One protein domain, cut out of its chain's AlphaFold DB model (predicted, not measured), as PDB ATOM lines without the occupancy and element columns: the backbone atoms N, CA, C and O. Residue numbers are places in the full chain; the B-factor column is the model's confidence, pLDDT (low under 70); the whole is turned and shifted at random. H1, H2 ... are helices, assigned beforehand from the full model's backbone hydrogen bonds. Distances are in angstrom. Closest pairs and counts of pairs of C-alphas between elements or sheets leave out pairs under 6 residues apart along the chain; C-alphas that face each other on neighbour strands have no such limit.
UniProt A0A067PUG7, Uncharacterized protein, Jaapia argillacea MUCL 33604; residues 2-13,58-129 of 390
ATOM      1  N   VAL A   2      96.234  16.996   2.282       45.31
ATOM      2  CA  VAL A   2      96.235  17.985   3.392       45.31
ATOM      3  C   VAL A   2      95.501  19.285   3.040       45.31
ATOM      4  O   VAL A   2      94.618  19.696   3.779       45.31
ATOM      5  N   LEU A   3      95.766  19.873   1.865       46.81
ATOM      6  CA  LEU A   3      95.066  21.084   1.410       46.81
ATOM      7  C   LEU A   3      93.551  20.864   1.250       46.81
ATOM      8  O   LEU A   3      92.765  21.727   1.606       46.81
ATOM      9  N   SER A   4      93.133  19.687   0.777       51.88
ATOM     10  CA  SER A   4      91.711  19.333   0.662       51.88
ATOM     11  C   SER A   4      91.048  19.157   2.028       51.88
ATOM     12  O   SER A   4      89.885  19.512   2.164       51.88
ATOM     13  N   ARG A   5      91.766  18.639   3.037       60.22
ATOM     14  CA  ARG A   5      91.276  18.562   4.424       60.22
ATOM     15  C   ARG A   5      91.198  19.941   5.069       60.22
ATOM     16  O   ARG A   5      90.214  20.228   5.732       60.22
ATOM     17  N   LEU A   6      92.197  20.792   4.830       58.62
ATOM     18  CA  LEU A   6      92.204  22.183   5.281       58.62
ATOM     19  C   LEU A   6      91.011  22.942   4.685       58.62
ATOM     20  O   LEU A   6      90.258  23.566   5.417       58.62
ATOM     21  N   ILE A   7      90.803  22.823   3.369       58.28
ATOM     22  CA  ILE A   7      89.674  23.434   2.663       58.28
ATOM     23  C   ILE A   7      88.345  22.862   3.169       58.28
ATOM     24  O   ILE A   7      87.454  23.646   3.461       58.28
ATOM     25  N   SER A   8      88.216  21.539   3.346       64.31
ATOM     26  CA  SER A   8      87.006  20.941   3.938       64.31
ATOM     27  C   SER A   8      86.728  21.526   5.320       64.31
ATOM     28  O   SER A   8      85.639  22.018   5.545       64.31
ATOM     29  N   ARG A   9      87.725  21.606   6.212       60.78
ATOM     30  CA  ARG A   9      87.556  22.181   7.561       60.78
ATOM     31  C   ARG A   9      87.199  23.660   7.559       60.78
ATOM     32  O   ARG A   9      86.387  24.089   8.372       60.78
ATOM     33  N   ILE A  10      87.773  24.435   6.642       54.41
ATOM     34  CA  ILE A  10      87.401  25.840   6.447       54.41
ATOM     35  C   ILE A  10      85.933  25.948   6.004       54.41
ATOM     36  O   ILE A  10      85.234  26.852   6.446       54.41
ATOM     37  N   LEU A  11      85.465  25.026   5.158       48.91
ATOM     38  CA  LEU A  11      84.088  24.998   4.655       48.91
ATOM     39  C   LEU A  11      83.080  24.391   5.652       48.91
ATOM     40  O   LEU A  11      81.921  24.793   5.641       48.91
ATOM     41  N   ASP A  12      83.517  23.465   6.508       49.25
ATOM     42  CA  ASP A  12      82.704  22.754   7.508       49.25
ATOM     43  C   ASP A  12      82.618  23.510   8.849       49.25
ATOM     44  O   ASP A  12      81.784  23.192   9.699       49.25
ATOM     45  N   SER A  13      83.468  24.524   9.057       39.12
ATOM     46  CA  SER A  13      83.408  25.394  10.233       39.12
ATOM     47  C   SER A  13      82.085  26.174  10.228       39.12
ATOM     48  O   SER A  13      81.810  26.890   9.260       39.12
ATOM     49  N   LEU A  58      92.430  34.550   4.571       81.06
ATOM     50  CA  LEU A  58      91.709  34.169   5.776       81.06
ATOM     51  C   LEU A  58      92.136  35.109   6.914       81.06
ATOM     52  O   LEU A  58      93.342  35.371   7.042       81.06
ATOM     53  N   PRO A  59      91.185  35.601   7.730       89.19
ATOM     54  CA  PRO A  59      91.498  36.286   8.972       89.19
ATOM     55  C   PRO A  59      92.540  35.484   9.770       89.19
ATOM     56  O   PRO A  59      92.399  34.258   9.868       89.19
ATOM     57  N   PRO A  60      93.598  36.125  10.298       88.69
ATOM     58  CA  PRO A  60      94.663  35.437  11.024       88.69
ATOM     59  C   PRO A  60      94.161  34.550  12.167       88.69
ATOM     60  O   PRO A  60      94.763  33.515  12.434       88.69
ATOM     61  N   GLU A  61      93.057  34.936  12.803       88.62
ATOM     62  CA  GLU A  61      92.409  34.213  13.897       88.62
ATOM     63  C   GLU A  61      91.824  32.884  13.401       88.62
ATOM     64  O   GLU A  61      92.159  31.829  13.927       88.62
ATOM     65  N   LEU A  62      91.048  32.911  12.309       89.88
ATOM     66  CA  LEU A  62      90.484  31.695  11.708       89.88
ATOM     67  C   LEU A  62      91.574  30.768  11.169       89.88
ATOM     68  O   LEU A  62      91.466  29.546  11.256       89.88
ATOM     69  N   LEU A  63      92.636  31.345  10.600       91.31
ATOM     70  CA  LEU A  63      93.771  30.557  10.141       91.31
ATOM     71  C   LEU A  63      94.505  29.895  11.314       91.31
ATOM     72  O   LEU A  63      94.909  28.741  11.189       91.31
ATOM     73  N   HIS A  64      94.677  30.605  12.434       92.06
ATOM     74  CA  HIS A  64      95.273  30.047  13.649       92.06
ATOM     75  C   HIS A  64      94.436  28.887  14.181       92.06
ATOM     76  O   HIS A  64      94.996  27.814  14.362       92.06
ATOM     77  N   ASP A  65      93.117  29.045  14.297       90.56
ATOM     78  CA  ASP A  65      92.207  28.007  14.800       90.56
ATOM     79  C   ASP A  65      92.262  26.716  13.966       90.56
ATOM     80  O   ASP A  65      92.452  25.619  14.499       90.56
ATOM     81  N   VAL A  66      92.171  26.836  12.636       91.12
ATOM     82  CA  VAL A  66      92.232  25.678  11.727       91.12
ATOM     83  C   VAL A  66      93.595  24.987  11.813       91.12
ATOM     84  O   VAL A  66      93.684  23.757  11.840       91.12
ATOM     85  N   VAL A  67      94.677  25.765  11.864       93.56
ATOM     86  CA  VAL A  67      96.035  25.224  11.981       93.56
ATOM     87  C   VAL A  67      96.261  24.599  13.362       93.56
ATOM     88  O   VAL A  67      96.884  23.542  13.441       93.56
ATOM     89  N   ALA A  68      95.711  25.183  14.428       92.94
ATOM     90  CA  ALA A  68      95.724  24.651  15.788       92.94
ATOM     91  C   ALA A  68      95.070  23.281  15.868       92.94
ATOM     92  O   ALA A  68      95.640  22.380  16.476       92.94
ATOM     93  N   GLU A  69      93.941  23.080  15.194       90.94
ATOM     94  CA  GLU A  69      93.295  21.772  15.150       90.94
ATOM     95  C   GLU A  69      94.170  20.715  14.454       90.94
ATOM     96  O   GLU A  69      94.311  19.598  14.958       90.94
ATOM     97  N   VAL A  70      94.790  21.057  13.315       91.25
ATOM     98  CA  VAL A  70      95.677  20.135  12.580       91.25
ATOM     99  C   VAL A  70      96.944  19.830  13.381       91.25
ATOM    100  O   VAL A  70      97.376  18.679  13.432       91.25
ATOM    101  N   VAL A  71      97.529  20.836  14.036       92.19
ATOM    102  CA  VAL A  71      98.713  20.666  14.889       92.19
ATOM    103  C   VAL A  71      98.384  19.806  16.106       92.19
ATOM    104  O   VAL A  71      99.109  18.850  16.379       92.19
ATOM    105  N   ALA A  72      97.275  20.087  16.793       90.94
ATOM    106  CA  ALA A  72      96.808  19.289  17.921       90.94
ATOM    107  C   ALA A  72      96.562  17.833  17.513       90.94
ATOM    108  O   ALA A  72      96.964  16.924  18.228       90.94
ATOM    109  N   GLU A  73      95.935  17.600  16.357       90.50
ATOM    110  CA  GLU A  73      95.707  16.259  15.814       90.50
ATOM    111  C   GLU A  73      97.007  15.533  15.486       90.50
ATOM    112  O   GLU A  73      97.151  14.364  15.827       90.50
ATOM    113  N   TYR A  74      97.966  16.207  14.852       91.50
ATOM    114  CA  TYR A  74      99.265  15.607  14.576       91.50
ATOM    115  C   TYR A  74      99.991  15.218  15.870       91.50
ATOM    116  O   TYR A  74     100.502  14.102  15.960       91.50
ATOM    117  N   ILE A  75     100.028  16.106  16.869       91.31
ATOM    118  CA  ILE A  75     100.669  15.835  18.165       91.31
ATOM    119  C   ILE A  75      99.973  14.659  18.855       91.31
ATOM    120  O   ILE A  75     100.641  13.708  19.253       91.31
ATOM    121  N   ASP A  76      98.641  14.696  18.922       89.31
ATOM    122  CA  ASP A  76      97.797  13.645  19.495       89.31
ATOM    123  C   ASP A  76      98.089  12.278  18.872       89.31
ATOM    124  O   ASP A  76      98.408  11.325  19.582       89.31
ATOM    125  N   ARG A  77      98.060  12.194  17.536       86.62
ATOM    126  CA  ARG A  77      98.373  10.958  16.817       86.62
ATOM    127  C   ARG A  77      99.808  10.516  17.045       86.62
ATOM    128  O   ARG A  77     100.059   9.346  17.289       86.62
ATOM    129  N   THR A  78     100.766  11.435  16.968       87.62
ATOM    130  CA  THR A  78     102.187  11.076  17.057       87.62
ATOM    131  C   THR A  78     102.552  10.526  18.431       87.62
ATOM    132  O   THR A  78     103.400   9.636  18.507       87.62
ATOM    133  N   ILE A  79     101.922  11.046  19.489       84.50
ATOM    134  CA  ILE A  79     102.122  10.587  20.865       84.50
ATOM    135  C   ILE A  79     101.354   9.288  21.124       84.50
ATOM    136  O   ILE A  79     101.938   8.353  21.660       84.50
ATOM    137  N   ALA A  80     100.069   9.229  20.760       76.12
ATOM    138  CA  ALA A  80      99.172   8.169  21.219       76.12
ATOM    139  C   ALA A  80      98.945   7.020  20.222       76.12
ATOM    140  O   ALA A  80      98.410   5.987  20.620       76.12
ATOM    141  N   GLU A  81      99.271   7.174  18.934       76.75
ATOM    142  CA  GLU A  81      99.133   6.088  17.957       76.75
ATOM    143  C   GLU A  81     100.439   5.272  17.854       76.75
ATOM    144  O   GLU A  81     101.526   5.844  17.706       76.75
ATOM    145  N   PRO A  82     100.358   3.928  17.864       61.50
ATOM    146  CA  PRO A  82     101.534   3.054  17.865       61.50
ATOM    147  C   PRO A  82     102.335   3.105  16.555       61.50
ATOM    148  O   PRO A  82     103.538   2.841  16.563       61.50
ATOM    149  N   ASN A  83     101.721   3.539  15.447       69.38
ATOM    150  CA  ASN A  83     102.282   3.445  14.096       69.38
ATOM    151  C   ASN A  83     102.808   4.779  13.540       69.38
ATOM    152  O   ASN A  83     102.666   5.839  14.154       69.38
ATOM    153  N   GLY A  84     103.495   4.707  12.394       63.25
ATOM    154  CA  GLY A  84     104.092   5.855  11.710       63.25
ATOM    155  C   GLY A  84     103.034   6.866  11.270       63.25
ATOM    156  O   GLY A  84     102.217   6.585  10.395       63.25
ATOM    157  N   VAL A  85     103.060   8.051  11.875       75.50
ATOM    158  CA  VAL A  85     102.108   9.126  11.587       75.50
ATOM    159  C   VAL A  85     102.635   9.984  10.441       75.50
ATOM    160  O   VAL A  85     103.799  10.387  10.427       75.50
ATOM    161  N   SER A  86     101.763  10.280   9.473       81.25
ATOM    162  CA  SER A  86     102.030  11.280   8.432       81.25
ATOM    163  C   SER A  86     102.402  12.618   9.071       81.25
ATOM    164  O   SER A  86     101.652  13.146   9.894       81.25
ATOM    165  N   ASN A  87     103.541  13.195   8.679       84.44
ATOM    166  CA  ASN A  87     103.965  14.501   9.178       84.44
ATOM    167  C   ASN A  87     103.230  15.635   8.448       84.44
ATOM    168  O   ASN A  87     103.784  16.335   7.597       84.44
ATOM    169  N   ASP A  88     101.957  15.802   8.804       85.25
ATOM    170  CA  ASP A  88     101.074  16.823   8.239       85.25
ATOM    171  C   ASP A  88     101.579  18.250   8.549       85.25
ATOM    172  O   ASP A  88     101.330  19.172   7.769       85.25
ATOM    173  N   LEU A  89     102.373  18.437   9.616       88.31
ATOM    174  CA  LEU A  89     103.016  19.719   9.930       88.31
ATOM    175  C   LEU A  89     104.026  20.145   8.865       88.31
ATOM    176  O   LEU A  89     104.020  21.302   8.444       88.31
ATOM    177  N   LEU A  90     104.882  19.228   8.401       88.25
ATOM    178  CA  LEU A  90     105.843  19.539   7.337       88.25
ATOM    179  C   LEU A  90     105.131  19.953   6.049       88.25
ATOM    180  O   LEU A  90     105.586  20.876   5.374       88.25
ATOM    181  N   ALA A  91     103.993  19.325   5.744       88.75
ATOM    182  CA  ALA A  91     103.176  19.712   4.602       88.75
ATOM    183  C   ALA A  91     102.628  21.142   4.757       88.75
ATOM    184  O   ALA A  91     102.719  21.922   3.811       88.75
ATOM    185  N   LEU A  92     102.123  21.522   5.942       89.44
ATOM    186  CA  LEU A  92     101.629  22.882   6.212       89.44
ATOM    187  C   LEU A  92     102.719  23.953   6.052       89.44
ATOM    188  O   LEU A  92     102.489  24.987   5.422       89.44
ATOM    189  N   LEU A  93     103.933  23.684   6.540       91.44
ATOM    190  CA  LEU A  93     105.073  24.605   6.435       91.44
ATOM    191  C   LEU A  93     105.499  24.887   4.979       91.44
ATOM    192  O   LEU A  93     106.179  25.885   4.709       91.44
ATOM    193  N   GLN A  94     105.107  24.029   4.036       91.88
ATOM    194  CA  GLN A  94     105.451  24.133   2.617       91.88
ATOM    195  C   GLN A  94     104.370  24.812   1.759       91.88
ATOM    196  O   GLN A  94     104.652  25.115   0.603       91.88
ATOM    197  N   VAL A  95     103.167  25.091   2.286       89.56
ATOM    198  CA  VAL A  95     102.044  25.601   1.467       89.56
ATOM    199  C   VAL A  95     102.233  27.061   1.048       89.56
ATOM    200  O   VAL A  95     102.211  27.381  -0.137       89.56
ATOM    201  N   SER A  96     102.376  27.968   2.015       92.00
ATOM    202  CA  SER A  96     102.530  29.407   1.772       92.00
ATOM    203  C   SER A  96     103.227  30.076   2.953       92.00
ATOM    204  O   SER A  96     103.299  29.504   4.041       92.00
ATOM    205  N   HIS A  97     103.717  31.306   2.765       90.62
ATOM    206  CA  HIS A  97     104.318  32.078   3.856       90.62
ATOM    207  C   HIS A  97     103.331  32.296   5.015       90.62
ATOM    208  O   HIS A  97     103.683  32.087   6.170       90.62
ATOM    209  N   GLN A  98     102.078  32.652   4.715       90.88
ATOM    210  CA  GLN A  98     101.059  32.900   5.739       90.88
ATOM    211  C   GLN A  98     100.743  31.635   6.558       90.88
ATOM    212  O   GLN A  98     100.713  31.693   7.785       90.88
ATOM    213  N   ILE A  99     100.559  30.485   5.894       92.31
ATOM    214  CA  ILE A  99     100.283  29.205   6.570       92.31
ATOM    215  C   ILE A  99     101.502  28.747   7.367       92.31
ATOM    216  O   ILE A  99     101.352  28.262   8.486       92.31
ATOM    217  N   ARG A 100     102.712  28.933   6.828       92.81
ATOM    218  CA  ARG A 100     103.955  28.636   7.542       92.81
ATOM    219  C   ARG A 100     104.050  29.432   8.839       92.81
ATOM    220  O   ARG A 100     104.291  28.832   9.880       92.81
ATOM    221  N   GLU A 101     103.827  30.743   8.794       93.44
ATOM    222  CA  GLU A 101     103.901  31.592   9.986       93.44
ATOM    223  C   GLU A 101     102.825  31.255  11.018       93.44
ATOM    224  O   GLU A 101     103.138  31.163  12.207       93.44
ATOM    225  N   ALA A 102     101.592  30.991  10.574       94.00
ATOM    226  CA  ALA A 102     100.521  30.522  11.450       94.00
ATOM    227  C   ALA A 102     100.875  29.176  12.101       94.00
ATOM    228  O   ALA A 102     100.732  29.018  13.308       94.00
ATOM    229  N   THR A 103     101.424  28.235  11.328       94.31
ATOM    230  CA  THR A 103     101.844  26.910  11.815       94.31
ATOM    231  C   THR A 103     102.962  27.023  12.835       94.31
ATOM    232  O   THR A 103     102.875  26.435  13.908       94.31
ATOM    233  N   LEU A 104     103.992  27.816  12.547       93.88
ATOM    234  CA  LEU A 104     105.076  28.060  13.492       93.88
ATOM    235  C   LEU A 104     104.577  28.769  14.755       93.88
ATOM    236  O   LEU A 104     105.065  28.468  15.837       93.88
ATOM    237  N   LYS A 105     103.616  29.698  14.647       93.38
ATOM    238  CA  LYS A 105     103.007  30.360  15.810       93.38
ATOM    239  C   LYS A 105     102.251  29.360  16.683       93.38
ATOM    240  O   LYS A 105     102.521  29.291  17.870       93.38
ATOM    241  N   VAL A 106     101.388  28.540  16.091       94.44
ATOM    242  CA  VAL A 106     100.648  27.494  16.810       94.44
ATOM    243  C   VAL A 106     101.593  26.485  17.469       94.44
ATOM    244  O   VAL A 106     101.366  26.083  18.605       94.44
ATOM    245  N   VAL A 107     102.669  26.083  16.785       92.94
ATOM    246  CA  VAL A 107     103.710  25.225  17.369       92.94
ATOM    247  C   VAL A 107     104.355  25.919  18.570       92.94
ATOM    248  O   VAL A 107     104.449  25.313  19.632       92.94
ATOM    249  N   CYS A 108     104.746  27.190  18.449       92.19
ATOM    250  CA  CYS A 108     105.248  27.962  19.586       92.19
ATOM    251  C   CYS A 108     104.242  28.005  20.743       92.19
ATOM    252  O   CYS A 108     104.641  27.766  21.876       92.19
ATOM    253  N   ASP A 109     102.957  28.228  20.469       90.88
ATOM    254  CA  ASP A 109     101.907  28.267  21.491       90.88
ATOM    255  C   ASP A 109     101.725  26.897  22.180       90.88
ATOM    256  O   ASP A 109     101.521  26.840  23.391       90.88
ATOM    257  N   ALA A 110     101.852  25.790  21.435       90.06
ATOM    258  CA  ALA A 110     101.713  24.423  21.953       90.06
ATOM    259  C   ALA A 110     102.824  24.032  22.932       90.06
ATOM    260  O   ALA A 110     102.564  23.336  23.915       90.06
ATOM    261  N   PHE A 111     104.051  24.474  22.651       88.81
ATOM    262  CA  PHE A 111     105.249  24.168  23.441       88.81
ATOM    263  C   PHE A 111     105.728  25.353  24.294       88.81
ATOM    264  O   PHE A 111     106.837  25.297  24.817       88.81
ATOM    265  N   THR A 112     104.941  26.436  24.364       89.12
ATOM    266  CA  THR A 112     105.299  27.725  24.993       89.12
ATOM    267  C   THR A 112     106.704  28.212  24.623       89.12
ATOM    268  O   THR A 112     107.479  28.648  25.471       89.12
ATOM    269  N   PHE A 113     107.067  28.111  23.343       90.25
ATOM    270  CA  PHE A 113     108.357  28.588  22.858       90.25
ATOM    271  C   PHE A 113     108.321  30.071  22.531       90.25
ATOM    272  O   PHE A 113     107.538  30.515  21.690       90.25
ATOM    273  N   GLU A 114     109.289  30.805  23.063       90.62
ATOM    274  CA  GLU A 114     109.673  32.095  22.506       90.62
ATOM    275  C   GLU A 114     110.595  31.875  21.303       90.62
ATOM    276  O   GLU A 114     111.561  31.108  21.363       90.62
ATOM    277  N   ARG A 115     110.288  32.519  20.171       88.62
ATOM    278  CA  ARG A 115     111.171  32.466  19.001       88.62
ATOM    279  C   ARG A 115     112.437  33.268  19.278       88.62
ATOM    280  O   ARG A 115     112.381  34.360  19.839       88.62
ATOM    281  N   ASN A 116     113.567  32.766  18.796       92.19
ATOM    282  CA  ASN A 116     114.813  33.517  18.823       92.19
ATOM    283  C   ASN A 116     114.696  34.788  17.954       92.19
ATOM    284  O   ASN A 116     113.904  34.812  17.006       92.19
ATOM    285  N   PRO A 117     115.528  35.824  18.180       92.06
ATOM    286  CA  PRO A 117     115.494  37.062  17.391       92.06
ATOM    287  C   PRO A 117     115.699  36.867  15.880       92.06
ATOM    288  O   PRO A 117     115.257  37.682  15.078       92.06
ATOM    289  N   ASN A 118     116.362  35.779  15.479       90.12
ATOM    290  CA  ASN A 118     116.560  35.385  14.080       90.12
ATOM    291  C   ASN A 118     115.369  34.595  13.490       90.12
ATOM    292  O   ASN A 118     115.459  34.108  12.365       90.12
ATOM    293  N   GLY A 119     114.288  34.418  14.253       85.50
ATOM    294  CA  GLY A 119     113.099  33.659  13.876       85.50
ATOM    295  C   GLY A 119     113.213  32.141  14.047       85.50
ATOM    296  O   GLY A 119     112.234  31.444  13.779       85.50
ATOM    297  N   SER A 120     114.360  31.605  14.486       89.00
ATOM    298  CA  SER A 120     114.510  30.166  14.723       89.00
ATOM    299  C   SER A 120     113.820  29.723  16.016       89.00
ATOM    300  O   SER A 120     113.612  30.511  16.941       89.00
ATOM    301  N   LEU A 121     113.471  28.437  16.092       88.25
ATOM    302  CA  LEU A 121     112.962  27.836  17.324       88.25
ATOM    303  C   LEU A 121     114.122  27.537  18.291       88.25
ATOM    304  O   LEU A 121     115.209  27.172  17.831       88.25
ATOM    305  N   PRO A 122     113.908  27.654  19.615       89.00
ATOM    306  CA  PRO A 122     114.934  27.363  20.619       89.00
ATOM    307  C   PRO A 122     115.296  25.873  20.667       89.00
ATOM    308  O   PRO A 122     116.417  25.510  21.010       89.00
ATOM    309  N   SER A 123     114.359  24.999  20.292       89.44
ATOM    310  CA  SER A 123     114.571  23.558  20.203       89.44
ATOM    311  C   SER A 123     113.758  22.949  19.058       89.44
ATOM    312  O   SER A 123     112.884  23.598  18.480       89.44
ATOM    313  N   ASN A 124     114.066  21.698  18.703       89.12
ATOM    314  CA  ASN A 124     113.315  20.969  17.687       89.12
ATOM    315  C   ASN A 124     112.031  20.372  18.306       89.12
ATOM    316  O   ASN A 124     112.141  19.409  19.074       89.12
ATOM    317  N   PRO A 125     110.824  20.862  17.952       86.88
ATOM    318  CA  PRO A 125     109.568  20.370  18.523       86.88
ATOM    319  C   PRO A 125     109.328  18.884  18.228       86.88
ATOM    320  O   PRO A 125     108.764  18.173  19.054       86.88
ATOM    321  N   PHE A 126     109.816  18.370  17.094       88.00
ATOM    322  CA  PHE A 126     109.673  16.955  16.747       88.00
ATOM    323  C   PHE A 126     110.454  16.041  17.695       88.00
ATOM    324  O   PHE A 126     109.987  14.947  17.998       88.00
ATOM    325  N   ASN A 127     111.598  16.500  18.214       88.00
ATOM    326  CA  ASN A 127     112.361  15.742  19.207       88.00
ATOM    327  C   ASN A 127     111.611  15.667  20.542       88.00
ATOM    328  O   ASN A 127     111.641  14.625  21.187       88.00
ATOM    329  N   LEU A 128     110.915  16.740  20.939       87.06
ATOM    330  CA  LEU A 128     110.096  16.733  22.154       87.06
ATOM    331  C   LEU A 128     108.884  15.809  22.017       87.06
ATOM    332  O   LEU A 128     108.608  15.031  22.924       87.06
ATOM    333  N   ILE A 129     108.200  15.842  20.870       87.00
ATOM    334  CA  ILE A 129     107.094  14.916  20.584       87.00
ATOM    335  C   ILE A 129     107.600  13.469  20.591       87.00
ATOM    336  O   ILE A 129     106.965  12.607  21.190       87.00
TER     337      ILE A 129
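What this domain is: This is residues 2 to 13 and 58 to 129 of the 390 residues of an uncharacterized protein of Jaapia argillacea MUCL 33604 (UniProt A0A067PUG7). A long helix, H2, makes the spine; H4 crosses it and short H3 packs on both. H1 lies out on one side; a long link, residues 111 to 124, leads to short H5 on the other. The printed part has 84 residues with five named helices, H1 to H5: all helix, compact, radius of gyration of the C-alphas 12.9 A, spans 35 by 34 by 19 A.

How they stand to each other: H1, residues 2 to 12, and H5, residues 125 to 129, each only just touch H2, residues 60 to 80, with 3 C-alpha pairs within 8 A. H2 and H3, residues 88 to 93, form a hairpin. H4, residues 97 to 110, touches H2, the closest C-alphas, His 64 and Ala 102, 5.7 A apart. In each helix every O i to N i+4 pair is within hydrogen-bond range.

Where its parts are: Find C-alpha 2 at (96.235, 17.985, 3.392), where H1 begins; H2 runs 29.5 A; H5 ends at C-alpha 129, (107.094, 14.916, 20.584).

The domain as a whole: Residues 14 to 57 are cut out, leaving 12.9 A between C-alphas 13 and 58. Residues 2 to 13 and 82 to 84 have pLDDT under 70.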